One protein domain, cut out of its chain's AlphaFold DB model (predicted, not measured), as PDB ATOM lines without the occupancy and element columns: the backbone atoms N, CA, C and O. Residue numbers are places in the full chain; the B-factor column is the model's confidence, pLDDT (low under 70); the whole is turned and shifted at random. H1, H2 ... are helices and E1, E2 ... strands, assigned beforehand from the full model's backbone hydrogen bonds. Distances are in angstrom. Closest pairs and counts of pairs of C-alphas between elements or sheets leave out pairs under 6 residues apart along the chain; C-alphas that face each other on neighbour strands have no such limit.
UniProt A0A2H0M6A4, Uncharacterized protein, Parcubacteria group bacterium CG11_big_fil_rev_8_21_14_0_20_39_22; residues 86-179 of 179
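This is residues 86 to 179 of the 179 residues of an uncharacterized protein of Parcubacteria group bacterium CG11_big_fil_rev_8_21_14_0_20_39_22 (UniProt A0A2H0M6A4). Two antiparallel sheets lie face to face as a sandwich: a larger, twisted sheet in the order E3 E2 E1 E9 E6 and a smaller one in the order E4 E5 E8 E7. The E2-E3 hairpin makes one end of the long axis, and a one-turn helix, H1, lies on the larger sheet where the chain goes over from E3 to E4. The printed part has 94 residues, with E1 E2 E3 H1 E4 E5 E6 E7 E8 E9 along the chain, and is mostly strand. It is compact, with a radius of gyration of the C-alphas of 12.7 A, yet elongated, spanning 38 by 24 by 23 A.

E1, residues 86 to 93, and E2, residues 100 to 109, form a hairpin, with N 89 and O 104 2.8 A apart, within hydrogen-bond range. E3, residues 112 to 116, forms a hairpin with E2, N 107 and O 114 being 2.8 A apart; E1 E2 E3 are a meander, each strand the antiparallel neighbour of the one before. E9, residues 169 to 178, is antiparallel to E1, with N 90 and O 172 at 2.9 A. E6, residues 141 to 148, is the edge strand beside E9, with N 144 and O 175 at 2.9 A, and bends by 60 degrees at residue 144. H1, residues 118 to 121, is on this sheet at a height of 7.4 A, only just over E1, on which 3 of its 4 C-alphas fall. H1 is too short for an O i to N i+4 pair, but its 1 O i to N i+3 pair is within range. In the second sheet E4, residues 122 to 126, and E5, residues 132 to 137, form a hairpin, with N 125 and O 134 at 2.9 A. E8, residues 160 to 164, is antiparallel to E5, with N 135 and O 161 at 2.7 A. E7, residues 154 to 157, forms a hairpin with E8, with N 162 and O 155 at 2.7 A. The facing parts of the sheets are 9.2 A centre to centre, their best planes 8 degrees apart. The closest C-alphas of E5 and E9 are those of Cys 137 and Cys 176, 6.0 A apart, while E3 is apart from E4.

E1 begins at C-alpha 86 (-38.245, 22.069, -12.843) and is 23.3 A long. E2 measures 29.3 A, E6 19.9 A and E5 16.6 A. E9 is 29.4 A long and ends at C-alpha 178 (-44.082, 27.962, -16.485).

The C-alphas of Asp 111 and Asn 129, the two farthest apart, are 41.3 A from each other. The printed part has no cut, and no link is long. Mean pLDDT of the printed part is 84.1; residues 95 to 99, 110 to 112, 128 to 132 and 166 to 167 are under 70.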
ATOM      1  N   TYR A  86     -38.752  23.375 -13.248       94.38
ATOM      2  CA  TYR A  86     -38.245  22.069 -12.843       94.38
ATOM      3  C   TYR A  86     -37.337  21.490 -13.926       94.38
ATOM      4  O   TYR A  86     -37.351  21.914 -15.085       94.38
ATOM      5  N   TRP A  87     -36.532  20.517 -13.530       94.56
ATOM      6  CA  TRP A  87     -35.703  19.721 -14.413       94.56
ATOM      7  C   TRP A  87     -36.325  18.358 -14.635       94.56
ATOM      8  O   TRP A  87     -36.810  17.714 -13.709       94.56
ATOM      9  N   ILE A  88     -36.247  17.916 -15.876       94.56
ATOM     10  CA  ILE A  88     -36.556  16.574 -16.322       94.56
ATOM     11  C   ILE A  88     -35.225  15.897 -16.617       94.56
ATOM     12  O   ILE A  88     -34.411  16.445 -17.362       94.56
ATOM     13  N   LYS A  89     -35.019  14.704 -16.066       93.62
ATOM     14  CA  LYS A  89     -33.914  13.818 -16.430       93.62
ATOM     15  C   LYS A  89     -34.479  12.534 -16.987       93.62
ATOM     16  O   LYS A  89     -35.321  11.903 -16.353       93.62
ATOM     17  N   VAL A  90     -34.009  12.150 -18.160       91.94
ATOM     18  CA  VAL A  90     -34.485  10.966 -18.854       91.94
ATOM     19  C   VAL A  90     -33.303  10.138 -19.315       91.94
ATOM     20  O   VAL A  90     -32.357  10.661 -19.904       91.94
ATOM     21  N   VAL A  91     -33.371   8.841 -19.030       90.50
ATOM     22  CA  VAL A  91     -32.387   7.847 -19.448       90.50
ATOM     23  C   VAL A  91     -33.107   6.756 -20.218       90.50
ATOM     24  O   VAL A  91     -33.997   6.102 -19.681       90.50
ATOM     25  N   GLN A  92     -32.702   6.548 -21.463       86.81
ATOM     26  CA  GLN A  92     -33.155   5.436 -22.289       86.81
ATOM     27  C   GLN A  92     -32.001   4.459 -22.484       86.81
ATOM     28  O   GLN A  92     -30.875   4.887 -22.747       86.81
ATOM     29  N   VAL A  93     -32.283   3.162 -22.364       85.00
ATOM     30  CA  VAL A  93     -31.307   2.089 -22.573       85.00
ATOM     31  C   VAL A  93     -31.782   1.143 -23.678       85.00
ATOM     32  O   VAL A  93     -32.895   0.610 -23.639       85.00
ATOM     33  N   GLY A  94     -30.888   0.891 -24.630       72.19
ATOM     34  CA  GLY A  94     -31.072  -0.009 -25.764       72.19
ATOM     35  C   GLY A  94     -31.625   0.662 -27.025       72.19
ATOM     36  O   GLY A  94     -31.996   1.832 -27.015       72.19
ATOM     37  N   GLY A  95     -31.623  -0.103 -28.121       64.81
ATOM     38  CA  GLY A  95     -32.036   0.308 -29.469       64.81
ATOM     39  C   GLY A  95     -33.337  -0.362 -29.925       64.81
ATOM     40  O   GLY A  95     -34.325  -0.340 -29.196       64.81
ATOM     41  N   PHE A  96     -33.351  -0.940 -31.135       60.88
ATOM     42  CA  PHE A  96     -34.549  -1.567 -31.728       60.88
ATOM     43  C   PHE A  96     -35.152  -2.583 -30.762       60.88
ATOM     44  O   PHE A  96     -34.418  -3.388 -30.194       60.88
ATOM     45  N   ASP A  97     -36.466  -2.499 -30.561       62.41
ATOM     46  CA  ASP A  97     -37.246  -3.318 -29.620       62.41
ATOM     47  C   ASP A  97     -36.880  -3.197 -28.120       62.41
ATOM     48  O   ASP A  97     -37.431  -3.929 -27.294       62.41
ATOM     49  N   SER A  98     -36.021  -2.248 -27.718       64.50
ATOM     50  CA  SER A  98     -35.716  -1.976 -26.304       64.50
ATOM     51  C   SER A  98     -36.405  -0.699 -25.818       64.50
ATOM     52  O   SER A  98     -36.051   0.412 -26.207       64.50
ATOM     53  N   ASN A  99     -37.376  -0.857 -24.913       69.12
ATOM     54  CA  ASN A  99     -38.184   0.243 -24.364       69.12
ATOM     55  C   ASN A  99     -37.825   0.589 -22.909       69.12
ATOM     56  O   ASN A  99     -38.667   1.102 -22.169       69.12
ATOM     57  N   LEU A 100     -36.602   0.283 -22.458       78.94
ATOM     58  CA  LEU A 100     -36.220   0.560 -21.075       78.94
ATOM     59  C   LEU A 100     -35.952   2.055 -20.884       78.94
ATOM     60  O   LEU A 100     -35.021   2.627 -21.454       78.94
ATOM     61  N   LEU A 101     -36.798   2.675 -20.068       86.44
ATOM     62  CA  LEU A 101     -36.849   4.110 -19.841       86.44
ATOM     63  C   LEU A 101     -36.910   4.403 -18.347       86.44
ATOM     64  O   LEU A 101     -37.737   3.850 -17.628       86.44
ATOM     65  N   SER A 102     -36.073   5.333 -17.906       90.69
ATOM     66  CA  SER A 102     -36.193   5.986 -16.609       90.69
ATOM     67  C   SER A 102     -36.423   7.474 -16.821       90.69
ATOM     68  O   SER A 102     -35.767   8.100 -17.656       90.69
ATOM     69  N   LYS A 103     -37.362   8.041 -16.067       93.12
ATOM     70  CA  LYS A 103     -37.667   9.469 -16.073       93.12
ATOM     71  C   LYS A 103     -37.778   9.972 -14.644       93.12
ATOM     72  O   LYS A 103     -38.303   9.293 -13.769       93.12
ATOM     73  N   VAL A 104     -37.267  11.171 -14.421       94.12
ATOM     74  CA  VAL A 104     -37.273  11.838 -13.126       94.12
ATOM     75  C   VAL A 104     -37.603  13.301 -13.357       94.12
ATOM     76  O   VAL A 104     -37.091  13.913 -14.295       94.12
ATOM     77  N   ALA A 105     -38.428  13.867 -12.484       92.81
ATOM     78  CA  ALA A 105     -38.636  15.299 -12.400       92.81
ATOM     79  C   ALA A 105     -38.161  15.798 -11.037       92.81
ATOM     80  O   ALA A 105     -38.383  15.148 -10.013       92.81
ATOM     81  N   LEU A 106     -37.488  16.942 -11.024       93.00
ATOM     82  CA  LEU A 106     -36.990  17.542  -9.795       93.00
ATOM     83  C   LEU A 106     -37.002  19.062  -9.866       93.00
ATOM     84  O   LEU A 106     -36.695  19.664 -10.895       93.00
ATOM     85  N   ILE A 107     -37.322  19.684  -8.746       91.25
ATOM     86  CA  ILE A 107     -37.155  21.116  -8.541       91.25
ATOM     87  C   ILE A 107     -35.691  21.324  -8.169       91.25
ATOM     88  O   ILE A 107     -35.170  20.622  -7.303       91.25
ATOM     89  N   SER A 108     -35.016  22.232  -8.867       77.75
ATOM     90  CA  SER A 108     -33.648  22.629  -8.542       77.75
ATOM     91  C   SER A 108     -33.617  24.137  -8.413       77.75
ATOM     92  O   SER A 108     -33.498  24.833  -9.424       77.75
ATOM     93  N   ASP A 109     -33.699  24.598  -7.173       72.94
ATOM     94  CA  ASP A 109     -33.304  25.948  -6.784       72.94
ATOM     95  C   ASP A 109     -31.935  25.884  -6.101       72.94
ATOM     96  O   ASP A 109     -31.459  24.795  -5.772       72.94
ATOM     97  N   GLU A 110     -31.272  27.033  -5.950       64.81
ATOM     98  CA  GLU A 110     -29.865  27.126  -5.516       64.81
ATOM     99  C   GLU A 110     -29.579  26.374  -4.200       64.81
ATOM    100  O   GLU A 110     -28.486  25.833  -4.049       64.81
ATOM    101  N   ASP A 111     -30.588  26.223  -3.333       60.03
ATOM    102  CA  ASP A 111     -30.490  25.547  -2.033       60.03
ATOM    103  C   ASP A 111     -31.461  24.360  -1.858       60.03
ATOM    104  O   ASP A 111     -31.558  23.788  -0.769       60.03
ATOM    105  N   PHE A 112     -32.217  23.977  -2.897       69.12
ATOM    106  CA  PHE A 112     -33.275  22.969  -2.767       69.12
ATOM    107  C   PHE A 112     -33.342  22.012  -3.956       69.12
ATOM    108  O   PHE A 112     -33.536  22.409  -5.109       69.12
ATOM    109  N   HIS A 113     -33.251  20.719  -3.641       76.38
ATOM    110  CA  HIS A 113     -33.492  19.625  -4.571       76.38
ATOM    111  C   HIS A 113     -34.619  18.747  -4.035       76.38
ATOM    112  O   HIS A 113     -34.427  18.007  -3.072       76.38
ATOM    113  N   ALA A 114     -35.785  18.801  -4.675       86.25
ATOM    114  CA  ALA A 114     -36.888  17.893  -4.373       86.25
ATOM    115  C   ALA A 114     -37.347  17.163  -5.622       86.25
ATOM    116  O   ALA A 114     -37.584  17.776  -6.663       86.25
ATOM    117  N   TYR A 115     -37.507  15.849  -5.493       89.81
ATOM    118  CA  TYR A 115     -38.175  15.047  -6.505       89.81
ATOM    119  C   TYR A 115     -39.667  15.362  -6.506       89.81
ATOM    120  O   TYR A 115     -40.292  15.475  -5.452       89.81
ATOM    121  N   ILE A 116     -40.222  15.493  -7.703       92.12
ATOM    122  CA  ILE A 116     -41.658  15.640  -7.924       92.12
ATOM    123  C   ILE A 116     -42.155  14.462  -8.751       92.12
ATOM    124  O   ILE A 116     -41.371  13.744  -9.375       92.12
ATOM    125  N   ASP A 117     -43.469  14.263  -8.744       92.38
ATOM    126  CA  ASP A 117     -44.110  13.161  -9.451       92.38
ATOM    127  C   ASP A 117     -43.819  13.223 -10.961       92.38
ATOM    128  O   ASP A 117     -44.388  14.021 -11.709       92.38
ATOM    129  N   SER A 118     -42.906  12.369 -11.420       92.94
ATOM    130  CA  SER A 118     -42.463  12.381 -12.812       92.94
ATOM    131  C   SER A 118     -43.584  12.044 -13.797       92.94
ATOM    132  O   SER A 118     -43.528  12.498 -14.936       92.94
ATOM    133  N   ASP A 119     -44.624  11.315 -13.383       92.50
ATOM    134  CA  ASP A 119     -45.737  10.967 -14.268       92.50
ATOM    135  C   ASP A 119     -46.659  12.156 -14.539       92.50
ATOM    136  O   ASP A 119     -47.274  12.227 -15.603       92.50
ATOM    137  N   LYS A 120     -46.692  13.139 -13.634       92.94
ATOM    138  CA  LYS A 120     -47.445  14.390 -13.819       92.94
ATOM    139  C   LYS A 120     -46.644  15.486 -14.510       92.94
ATOM    140  O   LYS A 120     -47.227  16.403 -15.090       92.94
ATOM    141  N   PHE A 121     -45.318  15.423 -14.415       92.94
ATOM    142  CA  PHE A 121     -44.431  16.486 -14.888       92.94
ATOM    143  C   PHE A 121     -43.628  16.133 -16.146       92.94
ATOM    144  O   PHE A 121     -43.073  17.032 -16.776       92.94
ATOM    145  N   VAL A 122     -43.585  14.858 -16.543       93.31
ATOM    146  CA  VAL A 122     -42.809  14.383 -17.695       93.31
ATOM    147  C   VAL A 122     -43.677  13.540 -18.618       93.31
ATOM    148  O   VAL A 122     -44.053  12.407 -18.298       93.31
ATOM    149  N   THR A 123     -43.901  14.060 -19.820       91.25
ATOM    150  CA  THR A 123     -44.521  13.304 -20.908       91.25
ATOM    151  C   THR A 123     -43.431  12.612 -21.709       91.25
ATOM    152  O   THR A 123     -42.487  13.262 -22.151       91.25
ATOM    153  N   THR A 124     -43.564  11.305 -21.923       88.81
ATOM    154  CA  THR A 124     -42.641  10.527 -22.757       88.81
ATOM    155  C   THR A 124     -43.393   9.682 -23.771       88.81
ATOM    156  O   THR A 124     -44.399   9.069 -23.419       88.81
ATOM    157  N   SER A 125     -42.908   9.598 -25.008       84.50
ATOM    158  CA  SER A 125     -43.456   8.679 -26.014       84.50
ATOM    159  C   SER A 125     -42.390   8.200 -26.996       84.50
ATOM    160  O   SER A 125     -41.390   8.881 -27.216       84.50
ATOM    161  N   PHE A 126     -42.615   7.032 -27.591       81.56
ATOM    162  CA  PHE A 126     -41.735   6.436 -28.596       81.56
ATOM    163  C   PHE A 126     -42.398   6.496 -29.969       81.56
ATOM    164  O   PHE A 126     -43.607   6.296 -30.082       81.56
ATOM    165  N   ASN A 127     -41.621   6.773 -31.018       73.75
ATOM    166  CA  ASN A 127     -42.165   6.944 -32.367       73.75
ATOM    167  C   ASN A 127     -42.299   5.647 -33.194       73.75
ATOM    168  O   ASN A 127     -42.921   5.723 -34.248       73.75
ATOM    169  N   SER A 128     -41.734   4.500 -32.780       65.38
ATOM    170  CA  SER A 128     -41.978   3.116 -33.280       65.38
ATOM    171  C   SER A 128     -40.862   2.167 -32.784       65.38
ATOM    172  O   SER A 128     -40.144   2.531 -31.855       65.38
ATOM    173  N   ASN A 129     -40.691   0.992 -33.424       57.19
ATOM    174  CA  ASN A 129     -39.695  -0.058 -33.140       57.19
ATOM    175  C   ASN A 129     -38.239   0.422 -33.038       57.19
ATOM    176  O   ASN A 129     -37.375  -0.383 -32.709       57.19
ATOM    177  N   LEU A 130     -37.924   1.692 -33.308       55.72
ATOM    178  CA  LEU A 130     -36.572   2.206 -33.169       55.72
ATOM    179  C   LEU A 130     -36.497   3.709 -32.883       55.72
ATOM    180  O   LEU A 130     -36.871   4.542 -33.706       55.72
ATOM    181  N   SER A 131     -35.743   4.013 -31.830       57.56
ATOM    182  CA  SER A 131     -34.758   5.106 -31.744       57.56
ATOM    183  C   SER A 131     -35.161   6.411 -31.084       57.56
ATOM    184  O   SER A 131     -34.299   7.005 -30.440       57.56
ATOM    185  N   LEU A 132     -36.386   6.910 -31.283       68.00
ATOM    186  CA  LEU A 132     -36.681   8.297 -30.919       68.00
ATOM    187  C   LEU A 132     -37.614   8.393 -29.717       68.00
ATOM    188  O   LEU A 132     -38.813   8.116 -29.810       68.00
ATOM    189  N   LEU A 133     -37.046   8.834 -28.598       82.50
ATOM    190  CA  LEU A 133     -37.802   9.206 -27.415       82.50
ATOM    191  C   LEU A 133     -38.190  10.677 -27.504       82.50
ATOM    192  O   LEU A 133     -37.332  11.559 -27.527       82.50
ATOM    193  N   TRP A 134     -39.490  10.930 -27.508       88.19
ATOM    194  CA  TRP A 134     -40.053  12.251 -27.295       88.19
ATOM    195  C   TRP A 134     -40.222  12.488 -25.803       88.19
ATOM    196  O   TRP A 134     -40.856  11.686 -25.126       88.19
ATOM    197  N   VAL A 135     -39.685  13.596 -25.308       91.75
ATOM    198  CA  VAL A 135     -39.799  14.069 -23.932       91.75
ATOM    199  C   VAL A 135     -40.415  15.460 -23.957       91.75
ATOM    200  O   VAL A 135     -39.965  16.330 -24.701       91.75
ATOM    201  N   GLY A 136     -41.444  15.684 -23.150       92.69
ATOM    202  CA  GLY A 136     -42.120  16.970 -23.050       92.69
ATOM    203  C   GLY A 136     -42.375  17.393 -21.613       92.69
ATOM    204  O   GLY A 136     -42.465  16.564 -20.706       92.69
ATOM    205  N   CYS A 137     -42.501  18.705 -21.430       93.94
ATOM    206  CA  CYS A 137     -42.958  19.282 -20.173       93.94
ATOM    207  C   CYS A 137     -44.455  19.012 -19.961       93.94
ATOM    208  O   CYS A 137     -45.212  18.834 -20.919       93.94
ATOM    209  N   ARG A 138     -44.895  19.081 -18.703       93.50
ATOM    210  CA  ARG A 138     -46.307  19.275 -18.343       93.50
ATOM    211  C   ARG A 138     -46.940  20.430 -19.128       93.50
ATOM    212  O   ARG A 138     -46.283  21.435 -19.407       93.50
ATOM    213  N   GLU A 139     -48.235  20.320 -19.406       92.19
ATOM    214  CA  GLU A 139     -49.041  21.422 -19.939       92.19
ATOM    215  C   GLU A 139     -48.886  22.707 -19.099       92.19
ATOM    216  O   GLU A 139     -48.789  22.660 -17.872       92.19
ATOM    217  N   GLY A 140     -48.825  23.863 -19.767       92.19
ATOM    218  CA  GLY A 140     -48.564  25.159 -19.128       92.19
ATOM    219  C   GLY A 140     -47.080  25.462 -18.880       92.19
ATOM    220  O   GLY A 140     -46.752  26.533 -18.370       92.19
ATOM    221  N   TYR A 141     -46.174  24.559 -19.269       94.06
ATOM    222  CA  TYR A 141     -44.728  24.762 -19.212       94.06
ATOM    223  C   TYR A 141     -44.100  24.706 -20.605       94.06
ATOM    224  O   TYR A 141     -44.566  24.005 -21.507       94.06
ATOM    225  N   LYS A 142     -42.991  25.430 -20.761       93.69
ATOM    226  CA  LYS A 142     -42.146  25.425 -21.956       93.69
ATOM    227  C   LYS A 142     -40.727  24.994 -21.633       93.69
ATOM    228  O   LYS A 142     -40.225  25.225 -20.530       93.69
ATOM    229  N   ILE A 143     -40.073  24.413 -22.629       93.69
ATOM    230  CA  ILE A 143     -38.660  24.061 -22.548       93.69
ATOM    231  C   ILE A 143     -37.834  25.338 -22.691       93.69
ATOM    232  O   ILE A 143     -37.996  26.087 -23.652       93.69
ATOM    233  N   VAL A 144     -36.959  25.594 -21.719       93.44
ATOM    234  CA  VAL A 144     -36.059  26.764 -21.708       93.44
ATOM    235  C   VAL A 144     -34.582  26.381 -21.756       93.44
ATOM    236  O   VAL A 144     -33.733  27.241 -21.972       93.44
ATOM    237  N   ASN A 145     -34.260  25.109 -21.521       92.31
ATOM    238  CA  ASN A 145     -32.912  24.573 -21.650       92.31
ATOM    239  C   ASN A 145     -32.995  23.072 -21.940       92.31
ATOM    240  O   ASN A 145     -33.889  22.391 -21.438       92.31
ATOM    241  N   GLU A 146     -32.051  22.559 -22.712       91.88
ATOM    242  CA  GLU A 146     -31.933  21.151 -23.058       91.88
ATOM    243  C   GLU A 146     -30.457  20.784 -23.217       91.88
ATOM    244  O   GLU A 146     -29.657  21.547 -23.760       91.88
ATOM    245  N   LYS A 147     -30.084  19.608 -22.713       91.69
ATOM    246  CA  LYS A 147     -28.721  19.094 -22.801       91.69
ATOM    247  C   LYS A 147     -28.732  17.579 -22.876       91.69
ATOM    248  O   LYS A 147     -29.285  16.916 -22.001       91.69
ATOM    249  N   SER A 148     -28.042  17.043 -23.875       90.44
ATOM    250  CA  SER A 148     -27.707  15.626 -23.942       90.44
ATOM    251  C   SER A 148     -26.376  15.382 -23.234       90.44
ATOM    252  O   SER A 148     -25.395  16.073 -23.507       90.44
ATOM    253  N   GLU A 149     -26.325  14.424 -22.309       89.50
ATOM    254  CA  GLU A 149     -25.056  14.016 -21.676       89.50
ATOM    255  C   GLU A 149     -24.312  12.967 -22.508       89.50
ATOM    256  O   GLU A 149     -23.125  12.735 -22.303       89.50
ATOM    257  N   THR A 150     -25.006  12.341 -23.457       88.06
ATOM    258  CA  THR A 150     -24.485  11.294 -24.343       88.06
ATOM    259  C   THR A 150     -24.161  11.824 -25.740       88.06
ATOM    260  O   THR A 150     -23.880  11.043 -26.640       88.06
ATOM    261  N   ASN A 151     -24.189  13.151 -25.931       83.62
ATOM    262  CA  ASN A 151     -24.020  13.834 -27.223       83.62
ATOM    263  C   ASN A 151     -25.027  13.397 -28.302       83.62
ATOM    264  O   ASN A 151     -24.805  13.604 -29.492       83.62
ATOM    265  N   SER A 152     -26.144  12.810 -27.879       83.19
ATOM    266  CA  SER A 152     -27.274  12.471 -28.736       83.19
ATOM    267  C   SER A 152     -27.875  13.732 -29.343       83.19
ATOM    268  O   SER A 152     -28.007  14.751 -28.656       83.19
ATOM    269  N   ALA A 153     -28.261  13.659 -30.613       83.88
ATOM    270  CA  ALA A 153     -28.889  14.778 -31.286       83.88
ATOM    271  C   ALA A 153     -30.290  15.038 -30.709       83.88
ATOM    272  O   ALA A 153     -31.054  14.106 -30.442       83.88
ATOM    273  N   ILE A 154     -30.591  16.320 -30.490       87.44
ATOM    274  CA  ILE A 154     -31.860  16.802 -29.942       87.44
ATOM    275  C   ILE A 154     -32.610  17.527 -31.057       87.44
ATOM    276  O   ILE A 154     -32.053  18.399 -31.724       87.44
ATOM    277  N   TYR A 155     -33.880  17.182 -31.236       87.12
ATOM    278  CA  TYR A 155     -34.769  17.765 -32.239       87.12
ATOM    279  C   TYR A 155     -36.098  18.156 -31.591       87.12
ATOM    280  O   TYR A 155     -36.455  17.609 -30.554       87.12
ATOM    281  N   GLY A 156     -36.877  19.057 -32.188       83.44
ATOM    282  CA  GLY A 156     -38.248  19.317 -31.735       83.44
ATOM    283  C   GLY A 156     -38.687  20.769 -31.852       83.44
ATOM    284  O   GLY A 156     -37.980  21.608 -32.406       83.44
ATOM    285  N   VAL A 157     -39.881  21.035 -31.329       74.69
ATOM    286  CA  VAL A 157     -40.551  22.343 -31.325       74.69
ATOM    287  C   VAL A 157     -41.226  22.570 -29.973       74.69
ATOM    288  O   VAL A 157     -41.668  21.625 -29.317       74.69
ATOM    289  N   ASP A 158     -41.278  23.832 -29.551       78.94
ATOM    290  CA  ASP A 158     -41.978  24.309 -28.354       78.94
ATOM    291  C   ASP A 158     -41.631  23.534 -27.071       78.94
ATOM    292  O   ASP A 158     -40.509  23.638 -26.561       78.94
ATOM    293  N   SER A 159     -42.580  22.747 -26.557       80.50
ATOM    294  CA  SER A 159     -42.511  22.044 -25.270       80.50
ATOM    295  C   SER A 159     -42.154  20.561 -25.380       80.50
ATOM    296  O   SER A 159     -42.231  19.853 -24.377       80.50
ATOM    297  N   ILE A 160     -41.780  20.083 -26.571       84.69
ATOM    298  CA  ILE A 160     -41.442  18.677 -26.815       84.69
ATOM    299  C   ILE A 160     -40.073  18.584 -27.506       84.69
ATOM    300  O   ILE A 160     -39.767  19.349 -28.427       84.69
ATOM    301  N   ARG A 161     -39.242  17.634 -27.069       88.56
ATOM    302  CA  ARG A 161     -37.962  17.280 -27.695       88.56
ATOM    303  C   ARG A 161     -37.875  15.796 -27.990       88.56
ATOM    304  O   ARG A 161     -38.158  14.978 -27.129       88.56
ATOM    305  N   GLY A 162     -37.465  15.470 -29.203       85.12
ATOM    306  CA  GLY A 162     -37.023  14.148 -29.607       85.12
ATOM    307  C   GLY A 162     -35.522  13.999 -29.378       85.12
ATOM    308  O   GLY A 162     -34.763  14.942 -29.608       85.12
ATOM    309  N   ILE A 163     -35.095  12.813 -28.960       81.25
ATOM    310  CA  ILE A 163     -33.682  12.423 -28.899       81.25
ATOM    311  C   ILE A 163     -33.467  11.266 -29.858       81.25
ATOM    312  O   ILE A 163     -34.172  10.265 -29.767       81.25
ATOM    313  N   GLU A 164     -32.466  11.363 -30.723       77.25
ATOM    314  CA  GLU A 164     -32.025  10.223 -31.526       77.25
ATOM    315  C   GLU A 164     -31.117   9.285 -30.717       77.25
ATOM    316  O   GLU A 164     -30.187   9.718 -30.035       77.25
ATOM    317  N   LEU A 165     -31.376   7.978 -30.766       71.81
ATOM    318  CA  LEU A 165     -30.462   6.946 -30.261       71.81
ATOM    319  C   LEU A 165     -29.210   6.856 -31.129       71.81
ATOM    320  O   LEU A 165     -29.220   6.249 -32.193       71.81
ATOM    321  N   ILE A 166     -28.124   7.451 -30.632       69.75
ATOM    322  CA  ILE A 166     -26.785   7.359 -31.237       69.75
ATOM    323  C   ILE A 166     -25.939   6.269 -30.547       69.75
ATOM    324  O   ILE A 166     -24.977   5.769 -31.125       69.75
ATOM    325  N   ALA A 167     -26.295   5.874 -29.321       69.69
ATOM    326  CA  ALA A 167     -25.564   4.902 -28.509       69.69
ATOM    327  C   ALA A 167     -26.523   3.980 -27.738       69.69
ATOM    328  O   ALA A 167     -27.717   4.248 -27.667       69.69
ATOM    329  N   ASP A 168     -25.986   2.942 -27.091       79.75
ATOM    330  CA  ASP A 168     -26.766   1.996 -26.272       79.75
ATOM    331  C   ASP A 168     -27.449   2.652 -25.061       79.75
ATOM    332  O   ASP A 168     -28.349   2.072 -24.452       79.75
ATOM    333  N   VAL A 169     -27.018   3.860 -24.689       85.31
ATOM    334  CA  VAL A 169     -27.620   4.665 -23.629       85.31
ATOM    335  C   VAL A 169     -27.742   6.103 -24.105       85.31
ATOM    336  O   VAL A 169     -26.764   6.704 -24.547       85.31
ATOM    337  N   ASN A 170     -28.928   6.671 -23.925       84.88
ATOM    338  CA  ASN A 170     -29.213   8.078 -24.147       84.88
ATOM    339  C   ASN A 170     -29.565   8.753 -22.828       84.88
ATOM    340  O   ASN A 170     -30.353   8.223 -22.045       84.88
ATOM    341  N   LYS A 171     -29.018   9.948 -22.599       89.31
ATOM    342  CA  LYS A 171     -29.316  10.759 -21.416       89.31
ATOM    343  C   LYS A 171     -29.673  12.175 -21.821       89.31
ATOM    344  O   LYS A 171     -28.852  12.868 -22.423       89.31
ATOM    345  N   LEU A 172     -30.864  12.616 -21.435       90.62
ATOM    346  CA  LEU A 172     -31.347  13.963 -21.699       90.62
ATOM    347  C   LEU A 172     -31.761  14.657 -20.412       90.62
ATOM    348  O   LEU A 172     -32.523  14.116 -19.613       90.62
ATOM    349  N   ASN A 173     -31.298  15.893 -20.270       93.25
ATOM    350  CA  ASN A 173     -31.778  16.831 -19.275       93.25
ATOM    351  C   ASN A 173     -32.538  17.960 -19.972       93.25
ATOM    352  O   ASN A 173     -31.996  18.610 -20.866       93.25
ATOM    353  N   ILE A 174     -33.766  18.223 -19.541       93.56
ATOM    354  CA  ILE A 174     -34.589  19.343 -20.008       93.56
ATOM    355  C   ILE A 174     -34.933  20.222 -18.809       93.56
ATOM    356  O   ILE A 174     -35.331  19.713 -17.765       93.56
ATOM    357  N   ARG A 175     -34.840  21.543 -18.960       94.25
ATOM    358  CA  ARG A 175     -35.418  22.498 -18.012       94.25
ATOM    359  C   ARG A 175     -36.749  23.005 -18.544       94.25
ATOM    360  O   ARG A 175     -36.803  23.597 -19.623       94.25
ATOM    361  N   CYS A 176     -37.788  22.837 -17.741       94.38
ATOM    362  CA  CYS A 176     -39.127  23.345 -17.988       94.38
ATOM    363  C   CYS A 176     -39.388  24.575 -17.115       94.38
ATOM    364  O   CYS A 176     -39.035  24.588 -15.935       94.38
ATOM    365  N   LYS A 177     -40.019  25.607 -17.678       94.31
ATOM    366  CA  LYS A 177     -40.460  26.807 -16.951       94.31
ATOM    367  C   LYS A 177     -41.908  27.122 -17.298       94.31
ATOM    368  O   LYS A 177     -42.302  26.958 -18.453       94.31
ATOM    369  N   LYS A 178     -42.685  27.554 -16.305       93.50
ATOM    370  CA  LYS A 178     -44.082  27.962 -16.485       93.50
ATOM    371  C   LYS A 178     -44.167  29.076 -17.539       93.50
ATOM    372  O   LYS A 178     -43.285  29.945 -17.576       93.50
ATOM    373  N   HIS A 179     -45.132  28.969 -18.452       84.62
ATOM    374  CA  HIS A 179     -45.299  29.906 -19.566       84.62
ATOM    375  C   HIS A 179     -45.799  31.273 -19.098       84.62
ATOM    376  O   HIS A 179     -46.711  31.307 -18.242       84.62
TER     377      HIS A 179